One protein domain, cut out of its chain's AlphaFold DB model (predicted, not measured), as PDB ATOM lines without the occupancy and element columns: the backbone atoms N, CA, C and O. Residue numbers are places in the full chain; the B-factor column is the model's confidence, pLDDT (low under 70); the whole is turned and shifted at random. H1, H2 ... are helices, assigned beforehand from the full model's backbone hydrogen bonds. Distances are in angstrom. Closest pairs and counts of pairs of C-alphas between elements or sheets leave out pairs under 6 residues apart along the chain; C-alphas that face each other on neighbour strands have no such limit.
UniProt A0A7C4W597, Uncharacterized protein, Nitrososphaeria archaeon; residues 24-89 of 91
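This is residues 24 to 89 of the 91 residues of an uncharacterized protein of Nitrososphaeria archaeon (UniProt A0A7C4W597). Two small helical ends stand far apart with empty space between them: H1 and H2 set crosswise near each other at one end, the short H3 and H4 at the other, joined by the long stretch of residues 53 to 70. The printed part has 66 residues with four named helices, H1 to H4 in chain order, and no named strand; the class is all helix. It is extended, with a radius of gyration of the C-alphas of 17.5 A, and spans 45 by 26 by 17 A.

Start at H1, residues 24 to 35: it is close to but not clearly touching H2, residues 41 to 52, the closest C-alphas, Leu 29 and Phe 45, being 6.6 A apart. Their lines are only just about perpendicular, at 71 degrees. H3, residues 71 to 75, and H4, residues 79 to 87, are apart from each other and from H1 and H2. Every O i to N i+4 pair is within hydrogen-bond range in H3 and H4, and 6 of 8 in both H1 and H2.

Find C-alpha 24 at (48.240, 52.557, -13.897); from there H1 runs 19.1 A. H2 runs 15.3 A, H3 6.0 A and H4 11.7 A, to C-alpha 87 at (52.340, 22.320, -33.901).

The farthest C-alphas, Glu 35 and Glu 80, are 45.6 A apart. The printed part has no cut; the H2 to H3 link is long. Look for pLDDT under 70 at residues 87 to 89.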
ATOM      1  N   ARG A  24      48.892  51.545 -14.746       89.62
ATOM      2  CA  ARG A  24      48.240  52.557 -13.897       89.62
ATOM      3  C   ARG A  24      47.217  51.963 -12.928       89.62
ATOM      4  O   ARG A  24      46.944  52.574 -11.905       89.62
ATOM      5  N   VAL A  25      46.659  50.798 -13.249       89.75
ATOM      6  CA  VAL A  25      45.635  50.120 -12.443       89.75
ATOM      7  C   VAL A  25      46.262  49.309 -11.301       89.75
ATOM      8  O   VAL A  25      45.575  48.964 -10.347       89.75
ATOM      9  N   LEU A  26      47.576  49.049 -11.337       91.19
ATOM     10  CA  LEU A  26      48.257  48.279 -10.289       91.19
ATOM     11  C   LEU A  26      48.249  48.982  -8.923       91.19
ATOM     12  O   LEU A  26      48.232  48.306  -7.905       91.19
ATOM     13  N   ALA A  27      48.156  50.315  -8.883       91.56
ATOM     14  CA  ALA A  27      48.013  51.045  -7.621       91.56
ATOM     15  C   ALA A  27      46.726  50.667  -6.856       91.56
ATOM     16  O   ALA A  27      46.699  50.687  -5.627       91.56
ATOM     17  N   GLU A  28      45.661  50.282  -7.569       90.62
ATOM     18  CA  GLU A  28      44.425  49.801  -6.942       90.62
ATOM     19  C   GLU A  28      44.594  48.394  -6.360       90.62
ATOM     20  O   GLU A  28      44.001  48.082  -5.329       90.62
ATOM     21  N   LEU A  29      45.427  47.560  -6.992       91.00
ATOM     22  CA  LEU A  29      45.772  46.234  -6.480       91.00
ATOM     23  C   LEU A  29      46.529  46.353  -5.153       91.00
ATOM     24  O   LEU A  29      46.172  45.673  -4.193       91.00
ATOM     25  N   ASP A  30      47.513  47.256  -5.081       91.56
ATOM     26  CA  ASP A  30      48.256  47.536  -3.847       91.56
ATOM     27  C   ASP A  30      47.315  48.004  -2.730       91.56
ATOM     28  O   ASP A  30      47.418  47.547  -1.591       91.56
ATOM     29  N   ARG A  31      46.351  48.876  -3.055       91.25
ATOM     30  CA  ARG A  31      45.360  49.355  -2.084       91.25
ATOM     31  C   ARG A  31      44.492  48.217  -1.549       91.25
ATOM     32  O   ARG A  31      44.349  48.082  -0.337       91.25
ATOM     33  N   LEU A  32      43.953  47.380  -2.432       92.19
ATOM     34  CA  LEU A  32      43.150  46.220  -2.041       92.19
ATOM     35  C   LEU A  32      43.951  45.208  -1.208       92.19
ATOM     36  O   LEU A  32      43.410  44.623  -0.271       92.19
ATOM     37  N   ALA A  33      45.238  45.020  -1.509       91.88
ATOM     38  CA  ALA A  33      46.109  44.119  -0.759       91.88
ATOM     39  C   ALA A  33      46.353  44.590   0.688       91.88
ATOM     40  O   ALA A  33      46.574  43.764   1.571       91.88
ATOM     41  N   LEU A  34      46.266  45.898   0.964       93.44
ATOM     42  CA  LEU A  34      46.316  46.432   2.333       93.44
ATOM     43  C   LEU A  34      45.036  46.137   3.128       93.44
ATOM     44  O   LEU A  34      45.078  46.039   4.352       93.44
ATOM     45  N   GLU A  35      43.901  46.008   2.442       90.12
ATOM     46  CA  GLU A  35      42.592  45.761   3.053       90.12
ATOM     47  C   GLU A  35      42.309  44.257   3.232       90.12
ATOM     48  O   GLU A  35      41.509  43.876   4.093       90.12
ATOM     49  N   LYS A  36      42.972  43.387   2.454       89.38
ATOM     50  CA  LYS A  36      42.689  41.948   2.408       89.38
ATOM     51  C   LYS A  36      43.954  41.084   2.460       89.38
ATOM     52  O   LYS A  36      44.774  41.092   1.554       89.38
ATOM     53  N   ASN A  37      44.040  40.230   3.483       82.56
ATOM     54  CA  ASN A  37      45.184  39.333   3.723       82.56
ATOM     55  C   ASN A  37      45.357  38.190   2.700       82.56
ATOM     56  O   ASN A  37      46.401  37.547   2.686       82.56
ATOM     57  N   ASN A  38      44.337  37.887   1.892       88.31
ATOM     58  CA  ASN A  38      44.386  36.845   0.865       88.31
ATOM     59  C   ASN A  38      43.566  37.308  -0.337       88.31
ATOM     60  O   ASN A  38      42.370  37.027  -0.434       88.31
ATOM     61  N   LEU A  39      44.201  38.139  -1.154       92.00
ATOM     62  CA  LEU A  39      43.585  38.765  -2.308       92.00
ATOM     63  C   LEU A  39      43.603  37.815  -3.506       92.00
ATOM     64  O   LEU A  39      44.667  37.351  -3.916       92.00
ATOM     65  N   ASP A  40      42.430  37.573  -4.082       90.50
ATOM     66  CA  ASP A  40      42.268  36.807  -5.311       90.50
ATOM     67  C   ASP A  40      42.158  37.748  -6.518       90.50
ATOM     68  O   ASP A  40      41.363  38.691  -6.547       90.50
ATOM     69  N   ILE A  41      42.965  37.506  -7.550       90.00
ATOM     70  CA  ILE A  41      42.986  38.376  -8.729       90.00
ATOM     71  C   ILE A  41      41.623  38.366  -9.434       90.00
ATOM     72  O   ILE A  41      41.132  39.417  -9.851       90.00
ATOM     73  N   MET A  42      40.994  37.201  -9.562       86.31
ATOM     74  CA  MET A  42      39.763  37.039 -10.323       86.31
ATOM     75  C   MET A  42      38.547  37.455  -9.497       86.31
ATOM     76  O   MET A  42      37.774  38.302  -9.946       86.31
ATOM     77  N   SER A  43      38.374  36.913  -8.295       86.38
ATOM     78  CA  SER A  43      37.179  37.148  -7.478       86.38
ATOM     79  C   SER A  43      37.232  38.432  -6.648       86.38
ATOM     80  O   SER A  43      36.170  38.940  -6.297       86.38
ATOM     81  N   ASP A  44      38.405  39.029  -6.411       90.00
ATOM     82  CA  ASP A  44      38.494  40.332  -5.740       90.00
ATOM     83  C   ASP A  44      38.849  41.450  -6.709       90.00
ATOM     84  O   ASP A  44      38.057  42.368  -6.924       90.00
ATOM     85  N   PHE A  45      40.033  41.387  -7.320       90.38
ATOM     86  CA  PHE A  45      40.565  42.528  -8.063       90.38
ATOM     87  C   PHE A  45      39.783  42.812  -9.349       90.38
ATOM     88  O   PHE A  45      39.357  43.951  -9.563       90.38
ATOM     89  N   THR A  46      39.526  41.810 -10.199       88.88
ATOM     90  CA  THR A  46      38.748  42.066 -11.426       88.88
ATOM     91  C   THR A  46      37.296  42.439 -11.126       88.88
ATOM     92  O   THR A  46      36.739  43.296 -11.819       88.88
ATOM     93  N   LEU A  47      36.690  41.877 -10.071       86.50
ATOM     94  CA  LEU A  47      35.347  42.278  -9.644       86.50
ATOM     95  C   LEU A  47      35.330  43.724  -9.142       86.50
ATOM     96  O   LEU A  47      34.484  44.492  -9.604       86.50
ATOM     97  N   TYR A  48      36.287  44.125  -8.302       89.19
ATOM     98  CA  TYR A  48      36.449  45.510  -7.848       89.19
ATOM     99  C   TYR A  48      36.584  46.481  -9.027       89.19
ATOM    100  O   TYR A  48      35.842  47.458  -9.124       89.19
ATOM    101  N   LEU A  49      37.471  46.187  -9.984       88.75
ATOM    102  CA  LEU A  49      37.663  47.034 -11.166       88.75
ATOM    103  C   LEU A  49      36.403  47.143 -12.029       88.75
ATOM    104  O   LEU A  49      36.156  48.175 -12.660       88.75
ATOM    105  N   ASN A  50      35.606  46.080 -12.089       84.12
ATOM    106  CA  ASN A  50      34.356  46.081 -12.832       84.12
ATOM    107  C   ASN A  50      33.252  46.870 -12.105       84.12
ATOM    108  O   ASN A  50      32.502  47.598 -12.755       84.12
ATOM    109  N   GLN A  51      33.162  46.747 -10.779       84.19
ATOM    110  CA  GLN A  51      32.147  47.408  -9.955       84.19
ATOM    111  C   GLN A  51      32.404  48.909  -9.816       84.19
ATOM    112  O   GLN A  51      31.521  49.706 -10.132       84.19
ATOM    113  N   GLU A  52      33.615  49.288  -9.411       78.12
ATOM    114  CA  GLU A  52      33.958  50.676  -9.090       78.12
ATOM    115  C   GLU A  52      34.281  51.500 -10.343       78.12
ATOM    116  O   GLU A  52      33.928  52.675 -10.431       78.12
ATOM    117  N   TRP A  53      34.901  50.884 -11.358       74.44
ATOM    118  CA  TRP A  53      35.462  51.627 -12.495       74.44
ATOM    119  C   TRP A  53      34.911  51.208 -13.865       74.44
ATOM    120  O   TRP A  53      35.133  51.910 -14.853       74.44
ATOM    121  N   ARG A  54      34.184  50.083 -13.957       75.62
ATOM    122  CA  ARG A  54      33.697  49.486 -15.222       75.62
ATOM    123  C   ARG A  54      34.795  49.311 -16.283       75.62
ATOM    124  O   ARG A  54      34.552  49.497 -17.477       75.62
ATOM    125  N   LEU A  55      36.012  48.965 -15.855       80.19
ATOM    126  CA  LEU A  55      37.194  48.904 -16.733       80.19
ATOM    127  C   LEU A  55      37.478  47.518 -17.320       80.19
ATOM    128  O   LEU A  55      38.311  47.399 -18.218       80.19
ATOM    129  N   VAL A  56      36.808  46.471 -16.840       86.81
ATOM    130  CA  VAL A  56      37.074  45.097 -17.279       86.81
ATOM    131  C   VAL A  56      36.257  44.784 -18.525       86.81
ATOM    132  O   VAL A  56      35.033  44.913 -18.530       86.81
ATOM    133  N   LYS A  57      36.935  44.360 -19.593       87.56
ATOM    134  CA  LYS A  57      36.306  43.914 -20.840       87.56
ATOM    135  C   LYS A  57      36.743  42.485 -21.148       87.56
ATOM    136  O   LYS A  57      37.947  42.236 -21.153       87.56
ATOM    137  N   PRO A  58      35.804  41.561 -21.416       88.00
ATOM    138  CA  PRO A  58      36.163  40.227 -21.858       88.00
ATOM    139  C   PRO A  58      36.699  40.277 -23.290       88.00
ATOM    140  O   PRO A  58      36.215  41.048 -24.123       88.00
ATOM    141  N   TYR A  59      37.665  39.412 -23.573       90.75
ATOM    142  CA  TYR A  59      38.076  39.075 -24.926       90.75
ATOM    143  C   TYR A  59      37.740  37.603 -25.150       90.75
ATOM    144  O   TYR A  59      38.257  36.741 -24.443       90.75
ATOM    145  N   ILE A  60      36.817  37.328 -26.072       91.75
ATOM    146  CA  ILE A  60      36.404  35.958 -26.385       91.75
ATOM    147  C   ILE A  60      37.447  35.375 -27.328       91.75
ATOM    148  O   ILE A  60      37.745  35.965 -28.365       91.75
ATOM    149  N   VAL A  61      37.985  34.221 -26.955       90.56
ATOM    150  CA  VAL A  61      38.932  33.470 -27.768       90.56
ATOM    151  C   VAL A  61      38.298  32.149 -28.187       90.56
ATOM    152  O   VAL A  61      37.638  31.492 -27.385       90.56
ATOM    153  N   ASP A  62      38.496  31.790 -29.450       89.94
ATOM    154  CA  ASP A  62      38.227  30.457 -29.981       89.94
ATOM    155  C   ASP A  62      39.579  29.765 -30.167       89.94
ATOM    156  O   ASP A  62      40.242  29.919 -31.191       89.94
ATOM    157  N   ALA A  63      40.067  29.150 -29.091       86.75
ATOM    158  CA  ALA A  63      41.359  28.477 -29.055       86.75
ATOM    159  C   ALA A  63      41.319  27.311 -28.072       86.75
ATOM    160  O   ALA A  63      40.513  27.282 -27.137       86.75
ATOM    161  N   PHE A  64      42.236  26.365 -28.260       86.81
ATOM    162  CA  PHE A  64      42.424  25.293 -27.300       86.81
ATOM    163  C   PHE A  64      42.925  25.839 -25.953       86.81
ATOM    164  O   PHE A  64      43.904  26.581 -25.883       86.81
ATOM    165  N   TRP A  65      42.263  25.428 -24.870       88.94
ATOM    166  CA  TRP A  65      42.674  25.690 -23.493       88.94
ATOM    167  C   TRP A  65      42.470  24.432 -22.646       88.94
ATOM    168  O   TRP A  65      41.450  23.751 -22.767       88.94
ATOM    169  N   TYR A  66      43.441  24.123 -21.784       89.31
ATOM    170  CA  TYR A  66      43.425  22.921 -20.955       89.31
ATOM    171  C   TYR A  66      43.715  23.255 -19.492       89.31
ATOM    172  O   TYR A  66      44.825  23.650 -19.142       89.31
ATOM    173  N   ASP A  67      42.712  23.065 -18.635       90.56
ATOM    174  CA  ASP A  67      42.841  23.234 -17.188       90.56
ATOM    175  C   ASP A  67      43.676  22.101 -16.572       90.56
ATOM    176  O   ASP A  67      43.301  20.931 -16.657       90.56
ATOM    177  N   LEU A  68      44.770  22.442 -15.891       92.38
ATOM    178  CA  LEU A  68      45.626  21.490 -15.174       92.38
ATOM    179  C   LEU A  68      45.370  21.458 -13.657       92.38
ATOM    180  O   LEU A  68      46.152  20.869 -12.915       92.38
ATOM    181  N   GLY A  69      44.267  22.040 -13.180       90.38
ATOM    182  CA  GLY A  69      43.945  22.220 -11.759       90.38
ATOM    183  C   GLY A  69      43.685  20.950 -10.934       90.38
ATOM    184  O   GLY A  69      43.232  21.049  -9.795       90.38
ATOM    185  N   SER A  70      43.937  19.748 -11.460       94.62
ATOM    186  CA  SER A  70      43.875  18.507 -10.680       94.62
ATOM    187  C   SER A  70      44.892  17.468 -11.153       94.62
ATOM    188  O   SER A  70      45.254  17.418 -12.328       94.62
ATOM    189  N   THR A  71      45.301  16.574 -10.248       96.44
ATOM    190  CA  THR A  71      46.213  15.460 -10.564       96.44
ATOM    191  C   THR A  71      45.660  14.549 -11.658       96.44
ATOM    192  O   THR A  71      46.414  14.038 -12.477       96.44
ATOM    193  N   GLU A  72      44.341  14.357 -11.696       96.19
ATOM    194  CA  GLU A  72      43.692  13.562 -12.739       96.19
ATOM    195  C   GLU A  72      43.808  14.232 -14.116       96.19
ATOM    196  O   GLU A  72      44.158  13.564 -15.089       96.19
ATOM    197  N   LYS A  73      43.550  15.547 -14.203       93.44
ATOM    198  CA  LYS A  73      43.704  16.313 -15.450       93.44
ATOM    199  C   LYS A  73      45.165  16.329 -15.896       93.44
ATOM    200  O   LYS A  73      45.448  16.073 -17.060       93.44
ATOM    201  N   TYR A  74      46.091  16.520 -14.959       93.31
ATOM    202  CA  TYR A  74      47.522  16.431 -15.234       93.31
ATOM    203  C   TYR A  74      47.935  15.046 -15.754       93.31
ATOM    204  O   TYR A  74      48.638  14.949 -16.750       93.31
ATOM    205  N   GLY A  75      47.457  13.959 -15.140       94.50
ATOM    206  CA  GLY A  75      47.775  12.596 -15.579       94.50
ATOM    207  C   GLY A  75      47.223  12.235 -16.965       94.50
ATOM    208  O   GLY A  75      47.712  11.298 -17.590       94.50
ATOM    209  N   LYS A  76      46.219  12.973 -17.452       93.69
ATOM    210  CA  LYS A  76      45.655  12.843 -18.805       93.69
ATOM    211  C   LYS A  76      46.406  13.671 -19.854       93.69
ATOM    212  O   LYS A  76      46.132  13.509 -21.042       93.69
ATOM    213  N   LEU A  77      47.332  14.540 -19.445       92.81
ATOM    214  CA  LEU A  77      48.183  15.298 -20.357       92.81
ATOM    215  C   LEU A  77      49.231  14.359 -20.968       92.81
ATOM    216  O   LEU A  77      50.052  13.790 -20.252       92.81
ATOM    217  N   THR A  78      49.216  14.201 -22.291       92.19
ATOM    218  CA  THR A  78      50.200  13.380 -23.014       92.19
ATOM    219  C   THR A  78      51.053  14.236 -23.943       92.19
ATOM    220  O   THR A  78      50.641  15.323 -24.355       92.19
ATOM    221  N   ASN A  79      52.239  13.740 -24.303       91.50
ATOM    222  CA  ASN A  79      53.115  14.431 -25.250       91.50
ATOM    223  C   ASN A  79      52.437  14.606 -26.612       91.50
ATOM    224  O   ASN A  79      52.589  15.648 -27.231       91.50
ATOM    225  N   GLU A  80      51.641  13.629 -27.047       92.00
ATOM    226  CA  GLU A  80      50.891  13.692 -28.303       92.00
ATOM    227  C   GLU A  80      49.825  14.794 -28.264       92.00
ATOM    228  O   GLU A  80      49.606  15.474 -29.264       92.00
ATOM    229  N   LEU A  81      49.169  14.986 -27.111       89.62
ATOM    230  CA  LEU A  81      48.202  16.065 -26.917       89.62
ATOM    231  C   LEU A  81      48.896  17.429 -26.974       89.62
ATOM    232  O   LEU A  81      48.432  18.321 -27.674       89.62
ATOM    233  N   VAL A  82      50.017  17.575 -26.266       89.62
ATOM    234  CA  VAL A  82      50.810  18.811 -26.260       89.62
ATOM    235  C   VAL A  82      51.336  19.124 -27.658       89.62
ATOM    236  O   VAL A  82      51.171  20.242 -28.131       89.62
ATOM    237  N   GLN A  83      51.922  18.138 -28.336       89.31
ATOM    238  CA  GLN A  83      52.480  18.297 -29.673       89.31
ATOM    239  C   GLN A  83      51.411  18.726 -30.678       89.31
ATOM    240  O   GLN A  83      51.634  19.693 -31.394       89.31
ATOM    241  N   ARG A  84      50.228  18.099 -30.658       88.44
ATOM    242  CA  ARG A  84      49.105  18.485 -31.523       88.44
ATOM    243  C   ARG A  84      48.790  19.979 -31.446       88.44
ATOM    244  O   ARG A  84      48.637  20.608 -32.481       88.44
ATOM    245  N   TYR A  85      48.704  20.538 -30.240       84.06
ATOM    246  CA  TYR A  85      48.335  21.946 -30.060       84.06
ATOM    247  C   TYR A  85      49.526  22.914 -30.137       84.06
ATOM    248  O   TYR A  85      49.324  24.102 -30.366       84.06
ATOM    249  N   LEU A  86      50.765  22.444 -29.952       78.38
ATOM    250  CA  LEU A  86      51.963  23.262 -30.171       78.38
ATOM    251  C   LEU A  86      52.360  23.343 -31.651       78.38
ATOM    252  O   LEU A  86      52.879  24.373 -32.069       78.38
ATOM    253  N   GLU A  87      52.117  22.299 -32.446       69.75
ATOM    254  CA  GLU A  87      52.340  22.320 -33.901       69.75
ATOM    255  C   GLU A  87      51.439  23.356 -34.591       69.75
ATOM    256  O   GLU A  87      51.874  24.011 -35.534       69.75
ATOM    257  N   GLU A  88      50.240  23.601 -34.053       61.47
ATOM    258  CA  GLU A  88      49.334  24.675 -34.493       61.47
ATOM    259  C   GLU A  88      49.894  26.098 -34.259       61.47
ATOM    260  O   GLU A  88      49.362  27.057 -34.812       61.47
ATOM    261  N   LEU A  89      50.970  26.264 -33.476       61.19
ATOM    262  CA  LEU A  89      51.636  27.555 -33.221       61.19
ATOM    263  C   LEU A  89      52.886  27.780 -34.097       61.19
ATOM    264  O   LEU A  89      53.591  28.774 -33.910       61.19
TER     265      LEU A  89